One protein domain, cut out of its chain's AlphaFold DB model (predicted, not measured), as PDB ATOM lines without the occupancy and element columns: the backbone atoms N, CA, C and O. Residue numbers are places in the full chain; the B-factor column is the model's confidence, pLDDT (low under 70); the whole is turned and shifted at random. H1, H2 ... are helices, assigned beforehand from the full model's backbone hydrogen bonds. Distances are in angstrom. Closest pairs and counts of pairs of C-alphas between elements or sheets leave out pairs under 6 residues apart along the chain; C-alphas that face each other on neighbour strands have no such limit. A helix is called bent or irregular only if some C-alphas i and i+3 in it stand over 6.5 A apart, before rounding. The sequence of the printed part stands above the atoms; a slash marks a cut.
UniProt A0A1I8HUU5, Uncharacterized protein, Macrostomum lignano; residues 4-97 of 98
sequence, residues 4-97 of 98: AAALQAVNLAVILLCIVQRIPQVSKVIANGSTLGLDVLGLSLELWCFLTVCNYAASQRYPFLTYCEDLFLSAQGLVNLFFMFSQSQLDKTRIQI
ATOM      1  N   ALA A   4     155.068 269.201 159.246       72.75
ATOM      2  CA  ALA A   4     153.989 268.300 159.639       72.75
ATOM      3  C   ALA A   4     152.740 268.416 158.744       72.75
ATOM      4  O   ALA A   4     152.130 267.401 158.412       72.75
ATOM      5  N   ALA A   5     152.377 269.628 158.311       76.25
ATOM      6  CA  ALA A   5     151.220 269.846 157.442       76.25
ATOM      7  C   ALA A   5     151.472 269.303 156.026       76.25
ATOM      8  O   ALA A   5     150.580 268.725 155.406       76.25
ATOM      9  N   ALA A   6     152.713 269.419 155.540       76.19
ATOM     10  CA  ALA A   6     153.126 268.835 154.267       76.19
ATOM     11  C   ALA A   6     153.020 267.299 154.283       76.19
ATOM     12  O   ALA A   6     152.502 266.710 153.338       76.19
ATOM     13  N   LEU A   7     153.432 266.654 155.380       75.06
ATOM     14  CA  LEU A   7     153.352 265.198 155.530       75.06
ATOM     15  C   LEU A   7     151.897 264.693 155.530       75.06
ATOM     16  O   LEU A   7     151.576 263.695 154.890       75.06
ATOM     17  N   GLN A   8     150.997 265.412 156.206       76.81
ATOM     18  CA  GLN A   8     149.568 265.083 156.229       76.81
ATOM     19  C   GLN A   8     148.919 265.214 154.847       76.81
ATOM     20  O   GLN A   8     148.119 264.361 154.463       76.81
ATOM     21  N   ALA A   9     149.282 266.251 154.089       79.00
ATOM     22  CA  ALA A   9     148.781 266.451 152.734       79.00
ATOM     23  C   ALA A   9     149.231 265.329 151.784       79.00
ATOM     24  O   ALA A   9     148.426 264.850 150.987       79.00
ATOM     25  N   VAL A  10     150.484 264.872 151.899       77.69
ATOM     26  CA  VAL A  10     151.011 263.755 151.098       77.69
ATOM     27  C   VAL A  10     150.274 262.458 151.420       77.69
ATOM     28  O   VAL A  10     149.788 261.808 150.501       77.69
ATOM     29  N   ASN A  11     150.083 262.126 152.699       74.69
ATOM     30  CA  ASN A  11     149.318 260.938 153.089       74.69
ATOM     31  C   ASN A  11     147.883 260.958 152.547       74.69
ATOM     32  O   ASN A  11     147.377 259.943 152.072       74.69
ATOM     33  N   LEU A  12     147.220 262.115 152.589       76.50
ATOM     34  CA  LEU A  12     145.868 262.257 152.055       76.50
ATOM     35  C   LEU A  12     145.844 262.093 150.526       76.50
ATOM     36  O   LEU A  12     144.957 261.432 149.985       76.50
ATOM     37  N   ALA A  13     146.831 262.670 149.836       79.00
ATOM     38  CA  ALA A  13     146.979 262.553 148.391       79.00
ATOM     39  C   ALA A  13     147.240 261.105 147.961       79.00
ATOM     40  O   ALA A  13     146.643 260.647 146.993       79.00
ATOM     41  N   VAL A  14     148.063 260.373 148.713       76.88
ATOM     42  CA  VAL A  14     148.333 258.946 148.511       76.88
ATOM     43  C   VAL A  14     147.055 258.123 148.652       76.88
ATOM     44  O   VAL A  14     146.724 257.366 147.746       76.88
ATOM     45  N   ILE A  15     146.276 258.321 149.722       71.69
ATOM     46  CA  ILE A  15     145.006 257.600 149.921       71.69
ATOM     47  C   ILE A  15     144.050 257.856 148.746       71.69
ATOM     48  O   ILE A  15     143.442 256.918 148.222       71.69
ATOM     49  N   LEU A  16     143.940 259.110 148.296       77.81
ATOM     50  CA  LEU A  16     143.132 259.476 147.130       77.81
ATOM     51  C   LEU A  16     143.643 258.815 145.845       77.81
ATOM     52  O   LEU A  16     142.843 258.279 145.077       77.81
ATOM     53  N   LEU A  17     144.959 258.795 145.623       77.19
ATOM     54  CA  LEU A  17     145.562 258.137 144.466       77.19
ATOM     55  C   LEU A  17     145.309 256.626 144.484       77.19
ATOM     56  O   LEU A  17     144.944 256.066 143.452       77.19
ATOM     57  N   CYS A  18     145.426 255.975 145.644       70.00
ATOM     58  CA  CYS A  18     145.123 254.554 145.811       70.00
ATOM     59  C   CYS A  18     143.659 254.241 145.467       70.00
ATOM     60  O   CYS A  18     143.373 253.212 144.859       70.00
ATOM     61  N   ILE A  19     142.714 255.123 145.811       68.69
ATOM     62  CA  ILE A  19     141.300 254.958 145.431       68.69
ATOM     63  C   ILE A  19     141.138 255.031 143.907       68.69
ATOM     64  O   ILE A  19     140.455 254.188 143.321       68.69
ATOM     65  N   VAL A  20     141.797 255.992 143.253       75.88
ATOM     66  CA  VAL A  20     141.752 256.155 141.790       75.88
ATOM     67  C   VAL A  20     142.404 254.966 141.076       75.88
ATOM     68  O   VAL A  20     141.857 254.473 140.092       75.88
ATOM     69  N   GLN A  21     143.527 254.454 141.589       69.75
ATOM     70  CA  GLN A  21     144.230 253.291 141.030       69.75
ATOM     71  C   GLN A  21     143.448 251.977 141.150       69.75
ATOM     72  O   GLN A  21     143.665 251.055 140.361       69.75
ATOM     73  N   ARG A  22     142.480 251.886 142.064       63.25
ATOM     74  CA  ARG A  22     141.637 250.692 142.209       63.25
ATOM     75  C   ARG A  22     140.703 250.468 141.015       63.25
ATOM     76  O   ARG A  22     140.380 249.331 140.678       63.25
ATOM     77  N   ILE A  23     140.314 251.547 140.334       63.97
ATOM     78  CA  ILE A  23     139.419 251.531 139.168       63.97
ATOM     79  C   ILE A  23     140.033 250.763 137.980       63.97
ATOM     80  O   ILE A  23     139.378 249.833 137.498       63.97
ATOM     81  N   PRO A  24     141.262 251.061 137.503       63.91
ATOM     82  CA  PRO A  24     141.884 250.321 136.405       63.91
ATOM     83  C   PRO A  24     142.183 248.860 136.762       63.91
ATOM     84  O   PRO A  24     142.134 247.996 135.887       63.91
ATOM     85  N   GLN A  25     142.471 248.554 138.031       63.06
ATOM     86  CA  GLN A  25     142.790 247.187 138.445       63.06
ATOM     87  C   GLN A  25     141.542 246.288 138.425       63.06
ATOM     88  O   GLN A  25     141.590 245.195 137.865       63.06
ATOM     89  N   VAL A  26     140.397 246.782 138.917       62.97
ATOM     90  CA  VAL A  26     139.110 246.063 138.850       62.97
ATOM     91  C   VAL A  26     138.605 245.948 137.411       62.97
ATOM     92  O   VAL A  26     138.146 244.884 136.997       62.97
ATOM     93  N   SER A  27     138.726 247.009 136.611       59.81
ATOM     94  CA  SER A  27     138.274 246.973 135.215       59.81
ATOM     95  C   SER A  27     139.114 246.048 134.333       59.81
ATOM     96  O   SER A  27     138.542 245.424 133.447       59.81
ATOM     97  N   LYS A  28     140.408 245.834 134.612       61.59
ATOM     98  CA  LYS A  28     141.199 244.775 133.952       61.59
ATOM     99  C   LYS A  28     140.710 243.364 134.292       61.59
ATOM    100  O   LYS A  28     140.656 242.517 133.405       61.59
ATOM    101  N   VAL A  29     140.323 243.113 135.546       61.00
ATOM    102  CA  VAL A  29     139.764 241.814 135.968       61.00
ATOM    103  C   VAL A  29     138.421 241.547 135.280       61.00
ATOM    104  O   VAL A  29     138.184 240.440 134.807       61.00
ATOM    105  N   ILE A  30     137.562 242.567 135.181       58.69
ATOM    106  CA  ILE A  30     136.247 242.456 134.532       58.69
ATOM    107  C   ILE A  30     136.384 242.341 133.006       58.69
ATOM    108  O   ILE A  30     135.715 241.509 132.400       58.69
ATOM    109  N   ALA A  31     137.248 243.148 132.381       57.12
ATOM    110  CA  ALA A  31     137.408 243.185 130.928       57.12
ATOM    111  C   ALA A  31     138.038 241.909 130.359       57.12
ATOM    112  O   ALA A  31     137.706 241.525 129.241       57.12
ATOM    113  N   ASN A  32     138.910 241.236 131.115       53.59
ATOM    114  CA  ASN A  32     139.540 240.011 130.629       53.59
ATOM    115  C   ASN A  32     138.627 238.782 130.706       53.59
ATOM    116  O   ASN A  32     138.916 237.810 130.017       53.59
ATOM    117  N   GLY A  33     137.540 238.793 131.497       50.44
ATOM    118  CA  GLY A  33     136.520 237.724 131.530       50.44
ATOM    119  C   GLY A  33     137.024 236.303 131.856       50.44
ATOM    120  O   GLY A  33     136.232 235.366 131.882       50.44
ATOM    121  N   SER A  34     138.326 236.153 132.094       51.75
ATOM    122  CA  SER A  34     139.082 234.940 132.371       51.75
ATOM    123  C   SER A  34     140.334 235.344 133.149       51.75
ATOM    124  O   SER A  34     140.942 236.390 132.910       51.75
ATOM    125  N   THR A  35     140.728 234.508 134.108       52.38
ATOM    126  CA  THR A  35     141.944 234.703 134.912       52.38
ATOM    127  C   THR A  35     143.233 234.291 134.185       52.38
ATOM    128  O   THR A  35     144.307 234.374 134.780       52.38
ATOM    129  N   LEU A  36     143.151 233.863 132.915       48.75
ATOM    130  CA  LEU A  36     144.291 233.533 132.048       48.75
ATOM    131  C   LEU A  36     145.148 234.783 131.774       48.75
ATOM    132  O   LEU A  36     144.988 235.469 130.770       48.75
ATOM    133  N   GLY A  37     146.051 235.104 132.699       53.25
ATOM    134  CA  GLY A  37     146.989 236.222 132.578       53.25
ATOM    135  C   GLY A  37     147.182 237.041 133.850       53.25
ATOM    136  O   GLY A  37     148.040 237.919 133.864       53.25
ATOM    137  N   LEU A  38     146.429 236.771 134.923       60.97
ATOM    138  CA  LEU A  38     146.741 237.352 136.225       60.97
ATOM    139  C   LEU A  38     147.633 236.418 137.044       60.97
ATOM    140  O   LEU A  38     147.252 235.294 137.372       60.97
ATOM    141  N   ASP A  39     148.805 236.927 137.418       70.12
ATOM    142  CA  ASP A  39     149.750 236.222 138.272       70.12
ATOM    143  C   ASP A  39     149.310 236.300 139.742       70.12
ATOM    144  O   ASP A  39     149.636 237.231 140.481       70.12
ATOM    145  N   VAL A  40     148.516 235.310 140.159       69.31
ATOM    146  CA  VAL A  40     148.084 235.129 141.556       69.31
ATOM    147  C   VAL A  40     149.291 235.096 142.495       69.31
ATOM    148  O   VAL A  40     149.217 235.598 143.617       69.31
ATOM    149  N   LEU A  41     150.409 234.535 142.026       72.94
ATOM    150  CA  LEU A  41     151.631 234.416 142.801       72.94
ATOM    151  C   LEU A  41     152.261 235.798 143.015       72.94
ATOM    152  O   LEU A  41     152.488 236.178 144.162       72.94
ATOM    153  N   GLY A  42     152.415 236.600 141.961       76.88
ATOM    154  CA  GLY A  42     152.848 237.995 142.044       76.88
ATOM    155  C   GLY A  42     151.990 238.845 142.983       76.88
ATOM    156  O   GLY A  42     152.532 239.515 143.861       76.88
ATOM    157  N   LEU A  43     150.657 238.749 142.891       76.75
ATOM    158  CA  LEU A  43     149.763 239.475 143.805       76.75
ATOM    159  C   LEU A  43     149.935 239.016 145.262       76.75
ATOM    160  O   LEU A  43     149.918 239.836 146.178       76.75
ATOM    161  N   SER A  44     150.120 237.713 145.490       78.50
ATOM    162  CA  SER A  44     150.355 237.172 146.833       78.50
ATOM    163  C   SER A  44     151.698 237.618 147.428       78.50
ATOM    164  O   SER A  44     151.765 237.923 148.618       78.50
ATOM    165  N   LEU A  45     152.746 237.731 146.603       82.44
ATOM    166  CA  LEU A  45     154.056 238.252 146.996       82.44
ATOM    167  C   LEU A  45     153.999 239.743 147.331       82.44
ATOM    168  O   LEU A  45     154.597 240.179 148.312       82.44
ATOM    169  N   GLU A  46     153.253 240.517 146.549       82.25
ATOM    170  CA  GLU A  46     153.055 241.944 146.793       82.25
ATOM    171  C   GLU A  46     152.321 242.186 148.124       82.25
ATOM    172  O   GLU A  46     152.780 242.957 148.970       82.25
ATOM    173  N   LEU A  47     151.254 241.422 148.379       86.38
ATOM    174  CA  LEU A  47     150.559 241.375 149.671       86.38
ATOM    175  C   LEU A  47     151.492 241.030 150.834       86.38
ATOM    176  O   LEU A  47     151.435 241.664 151.889       86.38
ATOM    177  N   TRP A  48     152.356 240.033 150.642       86.00
ATOM    178  CA  TRP A  48     153.316 239.609 151.654       86.00
ATOM    179  C   TRP A  48     154.329 240.711 151.984       86.00
ATOM    180  O   TRP A  48     154.627 240.950 153.158       86.00
ATOM    181  N   CYS A  49     154.815 241.425 150.966       88.56
ATOM    182  CA  CYS A  49     155.688 242.582 151.138       88.56
ATOM    183  C   CYS A  49     155.011 243.681 151.963       88.56
ATOM    184  O   CYS A  49     155.568 244.097 152.981       88.56
ATOM    185  N   PHE A  50     153.796 244.104 151.598       87.31
ATOM    186  CA  PHE A  50     153.091 245.165 152.326       87.31
ATOM    187  C   PHE A  50     152.792 244.792 153.781       87.31
ATOM    188  O   PHE A  50     152.984 245.607 154.686       87.31
ATOM    189  N   LEU A  51     152.384 243.546 154.038       88.38
ATOM    190  CA  LEU A  51     152.160 243.056 155.401       88.38
ATOM    191  C   LEU A  51     153.457 243.020 156.215       88.38
ATOM    192  O   LEU A  51     153.450 243.380 157.392       88.38
ATOM    193  N   THR A  52     154.575 242.638 155.596       89.94
ATOM    194  CA  THR A  52     155.892 242.633 156.248       89.94
ATOM    195  C   THR A  52     156.330 244.050 156.620       89.94
ATOM    196  O   THR A  52     156.793 244.267 157.740       89.94
ATOM    197  N   VAL A  53     156.128 245.028 155.730       87.69
ATOM    198  CA  VAL A  53     156.414 246.449 155.992       87.69
ATOM    199  C   VAL A  53     155.525 246.992 157.112       87.69
ATOM    200  O   VAL A  53     156.039 247.596 158.054       87.69
ATOM    201  N   CYS A  54     154.221 246.701 157.089       87.00
ATOM    202  CA  CYS A  54     153.302 247.080 158.166       87.00
ATOM    203  C   CYS A  54     153.721 246.477 159.512       87.00
ATOM    204  O   CYS A  54     153.741 247.170 160.529       87.00
ATOM    205  N   ASN A  55     154.085 245.192 159.527       89.19
ATOM    206  CA  ASN A  55     154.522 244.505 160.738       89.19
ATOM    207  C   ASN A  55     155.840 245.080 161.275       89.19
ATOM    208  O   ASN A  55     155.992 245.265 162.484       89.19
ATOM    209  N   TYR A  56     156.779 245.408 160.384       90.50
ATOM    210  CA  TYR A  56     158.019 246.084 160.747       90.50
ATOM    211  C   TYR A  56     157.736 247.462 161.356       90.50
ATOM    212  O   TYR A  56     158.246 247.780 162.431       90.50
ATOM    213  N   ALA A  57     156.873 248.253 160.719       87.00
ATOM    214  CA  ALA A  57     156.538 249.591 161.185       87.00
ATOM    215  C   ALA A  57     155.802 249.582 162.533       87.00
ATOM    216  O   ALA A  57     156.116 250.386 163.414       87.00
ATOM    217  N   ALA A  58     154.891 248.624 162.726       85.94
ATOM    218  CA  ALA A  58     154.219 248.393 164.000       85.94
ATOM    219  C   ALA A  58     155.204 247.960 165.100       85.94
ATOM    220  O   ALA A  58     155.150 248.478 166.216       85.94
ATOM    221  N   SER A  59     156.150 247.068 164.781       91.00
ATOM    222  CA  SER A  59     157.176 246.598 165.725       91.00
ATOM    223  C   SER A  59     158.111 247.725 166.170       91.00
ATOM    224  O   SER A  59     158.449 247.820 167.349       91.00
ATOM    225  N   GLN A  60     158.467 248.624 165.249       91.00
ATOM    226  CA  GLN A  60     159.295 249.800 165.530       91.00
ATOM    227  C   GLN A  60     158.516 250.967 166.156       91.00
ATOM    228  O   GLN A  60     159.102 252.009 166.443       91.00
ATOM    229  N   ARG A  61     157.209 250.794 166.407       87.44
ATOM    230  CA  ARG A  61     156.308 251.808 166.983       87.44
ATOM    231  C   ARG A  61     156.309 253.127 166.209       87.44
ATOM    232  O   ARG A  61     156.200 254.200 166.807       87.44
ATOM    233  N   TYR A  62     156.417 253.055 164.882       83.19
ATOM    234  CA  TYR A  62     156.228 254.245 164.063       83.19
ATOM    235  C   TYR A  62     154.788 254.762 164.185       83.19
ATOM    236  O   TYR A  62     153.863 253.980 164.429       83.19
ATOM    237  N   PRO A  63     154.572 256.080 164.022       82.94
ATOM    238  CA  PRO A  63     153.231 256.645 163.980       82.94
ATOM    239  C   PRO A  63     152.365 255.919 162.945       82.94
ATOM    240  O   PRO A  63     152.820 255.654 161.837       82.94
ATOM    241  N   PHE A  64     151.100 255.644 163.280       76.00
ATOM    242  CA  PHE A  64     150.167 254.927 162.397       76.00
ATOM    243  C   PHE A  64     150.092 255.532 160.987       76.00
ATOM    244  O   PHE A  64     150.044 254.816 159.992       76.00
ATOM    245  N   LEU A  65     150.149 256.864 160.895       75.88
ATOM    246  CA  LEU A  65     150.139 257.583 159.622       75.88
ATOM    247  C   LEU A  65     151.301 257.202 158.689       75.88
ATOM    248  O   LEU A  65     151.161 257.376 157.488       75.88
ATOM    249  N   THR A  66     152.421 256.698 159.209       78.69
ATOM    250  CA  THR A  66     153.616 256.363 158.421       78.69
ATOM    251  C   THR A  66     153.437 255.109 157.567       78.69
ATOM    252  O   THR A  66     154.031 255.037 156.503       78.69
ATOM    253  N   TYR A  67     152.624 254.144 158.005       81.75
ATOM    254  CA  TYR A  67     152.395 252.879 157.288       81.75
ATOM    255  C   TYR A  67     150.916 252.655 156.934       81.75
ATOM    256  O   TYR A  67     150.518 251.583 156.484       81.75
ATOM    257  N   CYS A  68     150.070 253.670 157.149       80.31
ATOM    258  CA  CYS A  68     148.645 253.629 156.820       80.31
ATOM    259  C   CYS A  68     148.415 253.406 155.316       80.31
ATOM    260  O   CYS A  68     147.478 252.709 154.935       80.31
ATOM    261  N   GLU A  69     149.297 253.951 154.474       79.31
ATOM    262  CA  GLU A  69     149.335 253.685 153.035       79.31
ATOM    263  C   GLU A  69     149.472 252.182 152.754       79.31
ATOM    264  O   GLU A  69     148.582 251.596 152.137       79.31
ATOM    265  N   ASP A  70     150.528 251.543 153.268       83.00
ATOM    266  CA  ASP A  70     150.792 250.111 153.074       83.00
ATOM    267  C   ASP A  70     149.660 249.234 153.631       83.00
ATOM    268  O   ASP A  70     149.283 248.207 153.052       83.00
ATOM    269  N   LEU A  71     149.060 249.653 154.750       81.75
ATOM    270  CA  LEU A  71     147.912 248.972 155.343       81.75
ATOM    271  C   LEU A  71     146.675 249.069 154.438       81.75
ATOM    272  O   LEU A  71     145.920 248.108 154.289       81.75
ATOM    273  N   PHE A  72     146.472 250.220 153.803       83.25
ATOM    274  CA  PHE A  72     145.386 250.408 152.854       83.25
ATOM    275  C   PHE A  72     145.632 249.594 151.580       83.25
ATOM    276  O   PHE A  72     144.749 248.843 151.170       83.25
ATOM    277  N   LEU A  73     146.833 249.657 151.000       82.75
ATOM    278  CA  LEU A  73     147.238 248.878 149.822       82.75
ATOM    279  C   LEU A  73     147.100 247.368 150.044       82.75
ATOM    280  O   LEU A  73     146.507 246.683 149.211       82.75
ATOM    281  N   SER A  74     147.547 246.844 151.189       84.62
ATOM    282  CA  SER A  74     147.376 245.423 151.531       84.62
ATOM    283  C   SER A  74     145.901 245.021 151.646       84.62
ATOM    284  O   SER A  74     145.492 244.007 151.074       84.62
ATOM    285  N   ALA A  75     145.061 245.837 152.293       84.38
ATOM    286  CA  ALA A  75     143.619 245.598 152.341       84.38
ATOM    287  C   ALA A  75     142.988 245.605 150.937       84.38
ATOM    288  O   ALA A  75     142.086 244.815 150.645       84.38
ATOM    289  N   GLN A  76     143.477 246.464 150.036       80.94
ATOM    290  CA  GLN A  76     143.030 246.466 148.648       80.94
ATOM    291  C   GLN A  76     143.467 245.221 147.877       80.94
ATOM    292  O   GLN A  76     142.642 244.641 147.166       80.94
ATOM    293  N   GLY A  77     144.713 244.787 148.070       82.94
ATOM    294  CA  GLY A  77     145.259 243.560 147.500       82.94
ATOM    295  C   GLY A  77     144.448 242.326 147.892       82.94
ATOM    296  O   GLY A  77     144.146 241.506 147.028       82.94
ATOM    297  N   LEU A  78     144.010 242.221 149.155       83.94
ATOM    298  CA  LEU A  78     143.156 241.115 149.618       83.94
ATOM    299  C   LEU A  78     141.821 241.055 148.867       83.94
ATOM    300  O   LEU A  78     141.378 239.975 148.479       83.94
ATOM    301  N   VAL A  79     141.183 242.207 148.634       82.44
ATOM    302  CA  VAL A  79     139.921 242.275 147.877       82.44
ATOM    303  C   VAL A  79     140.133 241.851 146.424       82.44
ATOM    304  O   VAL A  79     139.333 241.084 145.892       82.44
ATOM    305  N   ASN A  80     141.221 242.296 145.790       78.25
ATOM    306  CA  ASN A  80     141.552 241.876 144.429       78.25
ATOM    307  C   ASN A  80     141.820 240.368 144.361       78.25
ATOM    308  O   ASN A  80     141.270 239.693 143.494       78.25
ATOM    309  N   LEU A  81     142.587 239.827 145.312       80.25
ATOM    310  CA  LEU A  81     142.875 238.396 145.400       80.25
ATOM    311  C   LEU A  81     141.587 237.578 145.569       80.25
ATOM    312  O   LEU A  81     141.413 236.556 144.907       80.25
ATOM    313  N   PHE A  82     140.654 238.058 146.396       80.31
ATOM    314  CA  PHE A  82     139.341 237.439 146.578       80.31
ATOM    315  C   PHE A  82     138.528 237.408 145.275       80.31
ATOM    316  O   PHE A  82     138.028 236.352 144.881       80.31
ATOM    317  N   PHE A  83     138.428 238.541 144.572       75.19
ATOM    318  CA  PHE A  83     137.724 238.611 143.287       75.19
ATOM    319  C   PHE A  83     138.367 237.713 142.227       75.19
ATOM    320  O   PHE A  83     137.661 237.021 141.495       75.19
ATOM    321  N   MET A  84     139.698 237.671 142.171       74.06
ATOM    322  CA  MET A  84     140.434 236.799 141.255       74.06
ATOM    323  C   MET A  84     140.187 235.324 141.545       74.06
ATOM    324  O   MET A  84     139.946 234.553 140.618       74.06
ATOM    325  N   PHE A  85     140.187 234.924 142.817       73.38
ATOM    326  CA  PHE A  85     139.875 233.550 143.195       73.38
ATOM    327  C   PHE A  85     138.438 233.175 142.809       73.38
ATOM    328  O   PHE A  85     138.208 232.104 142.253       73.38
ATOM    329  N   SER A  86     137.476 234.079 143.021       73.31
ATOM    330  CA  SER A  86     136.079 233.874 142.619       73.31
ATOM    331  C   SER A  86     135.920 233.694 141.099       73.31
ATOM    332  O   SER A  86     135.230 232.770 140.668       73.31
ATOM    333  N   GLN A  87     136.606 234.504 140.286       68.25
ATOM    334  CA  GLN A  87     136.589 234.390 138.820       68.25
ATOM    335  C   GLN A  87     137.311 233.129 138.317       68.25
ATOM    336  O   GLN A  87     136.828 232.464 137.404       68.25
ATOM    337  N   SER A  88     138.430 232.745 138.943       65.62
ATOM    338  CA  SER A  88     139.164 231.522 138.583       65.62
ATOM    339  C   SER A  88     138.319 230.258 138.772       65.62
ATOM    340  O   SER A  88     138.396 229.324 137.971       65.62
ATOM    341  N   GLN A  89     137.469 230.233 139.802       62.00
ATOM    342  CA  GLN A  89     136.550 229.119 140.038       62.00
ATOM    343  C   GLN A  89     135.450 229.046 138.969       62.00
ATOM    344  O   GLN A  89     135.103 227.948 138.540       62.00
ATOM    345  N   LEU A  90     134.952 230.189 138.481       59.16
ATOM    346  CA  LEU A  90     133.969 230.237 137.390       59.16
ATOM    347  C   LEU A  90     134.542 229.731 136.059       59.16
ATOM    348  O   LEU A  90     133.840 229.043 135.316       59.16
ATOM    349  N   ASP A  91     135.810 230.031 135.775       59.62
ATOM    350  CA  ASP A  91     136.484 229.598 134.545       59.62
ATOM    351  C   ASP A  91     136.656 228.066 134.511       59.62
ATOM    352  O   ASP A  91     136.298 227.397 133.541       59.62
ATOM    353  N   LYS A  92     137.071 227.466 135.639       56.94
ATOM    354  CA  LYS A  92     137.167 226.000 135.783       56.94
ATOM    355  C   LYS A  92     135.819 225.295 135.622       56.94
ATOM    356  O   LYS A  92     135.768 224.212 135.043       56.94
ATOM    357  N   THR A  93     134.728 225.895 136.103       57.41
ATOM    358  CA  THR A  93     133.376 225.341 135.938       57.41
ATOM    359  C   THR A  93     132.898 225.412 134.486       57.41
ATOM    360  O   THR A  93     132.251 224.474 134.034       57.41
ATOM    361  N   ARG A  94     133.239 226.460 133.721       54.44
ATOM    362  CA  ARG A  94     132.876 226.537 132.292       54.44
ATOM    363  C   ARG A  94     133.604 225.507 131.429       54.44
ATOM    364  O   ARG A  94     132.989 224.971 130.515       54.44
ATOM    365  N   ILE A  95     134.867 225.207 131.731       56.56
ATOM    366  CA  ILE A  95     135.661 224.222 130.974       56.56
ATOM    367  C   ILE A  95     135.172 222.781 131.206       56.56
ATOM    368  O   ILE A  95     135.338 221.947 130.329       56.56
ATOM    369  N   GLN A  96     134.534 222.469 132.342       54.53
ATOM    370  CA  GLN A  96     133.977 221.127 132.590       54.53
ATOM    371  C   GLN A  96     132.605 220.859 131.946       54.53
ATOM    372  O   GLN A  96     132.154 219.717 131.968       54.53
ATOM    373  N   ILE A  97     131.920 221.881 131.423       55.06
ATOM    374  CA  ILE A  97     130.565 221.746 130.851       55.06
ATOM    375  C   ILE A  97     130.606 221.649 129.308       55.06
ATOM    376  O   ILE A  97     129.578 221.385 128.685       55.06
TER     377      ILE A  97
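This is residues 4 to 97 of the 98 residues of an uncharacterized protein of Macrostomum lignano (UniProt A0A1I8HUU5). Three long helices lie nearly side by side in a loose, flattish row, with H3 in the middle, H1 along one side of it and the shorter H2 along the other. The 94 printed residues hold H1, H2 and H3 in that order and no named strand: all helix. The whole is loose, with a radius of gyration of the C-alphas of 16.4 A, and spans 59 by 26 by 15 A.

H1, residues 4 to 32, begins with C-alpha 4 at (153.989, 268.300, 159.639) and is 43.0 A long. H2, residues 40 to 59, is 28.3 A long. H3, residues 64 to 95, is 46.3 A long and ends with C-alpha 95 at (135.661, 224.222, 130.974); it is irregular, with C-alphas 66 and 69 7.4 A apart.

H1 and H3 touch, the same way at a shallow tilt of 4 degrees; their closest C-alphas, of Ile 15 and Glu 69, are 6.6 A apart. H2 and H3 form a helical hairpin and touch, at a shallow tilt of 23 degrees; their closest C-alphas, of Leu 47 and Ser 74, are 5.5 A apart. H1 and H2 are apart. Every O i to N i+4 pair is within hydrogen-bond range in H2, 22 of 25 in H1 and 26 of 28 in H3.

The C-alphas of Ala 4 and Ile 97, the two farthest apart, are 59.5 A apart. The printed part has no cut; the link from H1 to H2 is short, that from H2 to H3 tight. Mean pLDDT of the printed part is 73.7, and it is under 70 at residue 19, residues 21 to 38, residue 40 and residues 87 to 97.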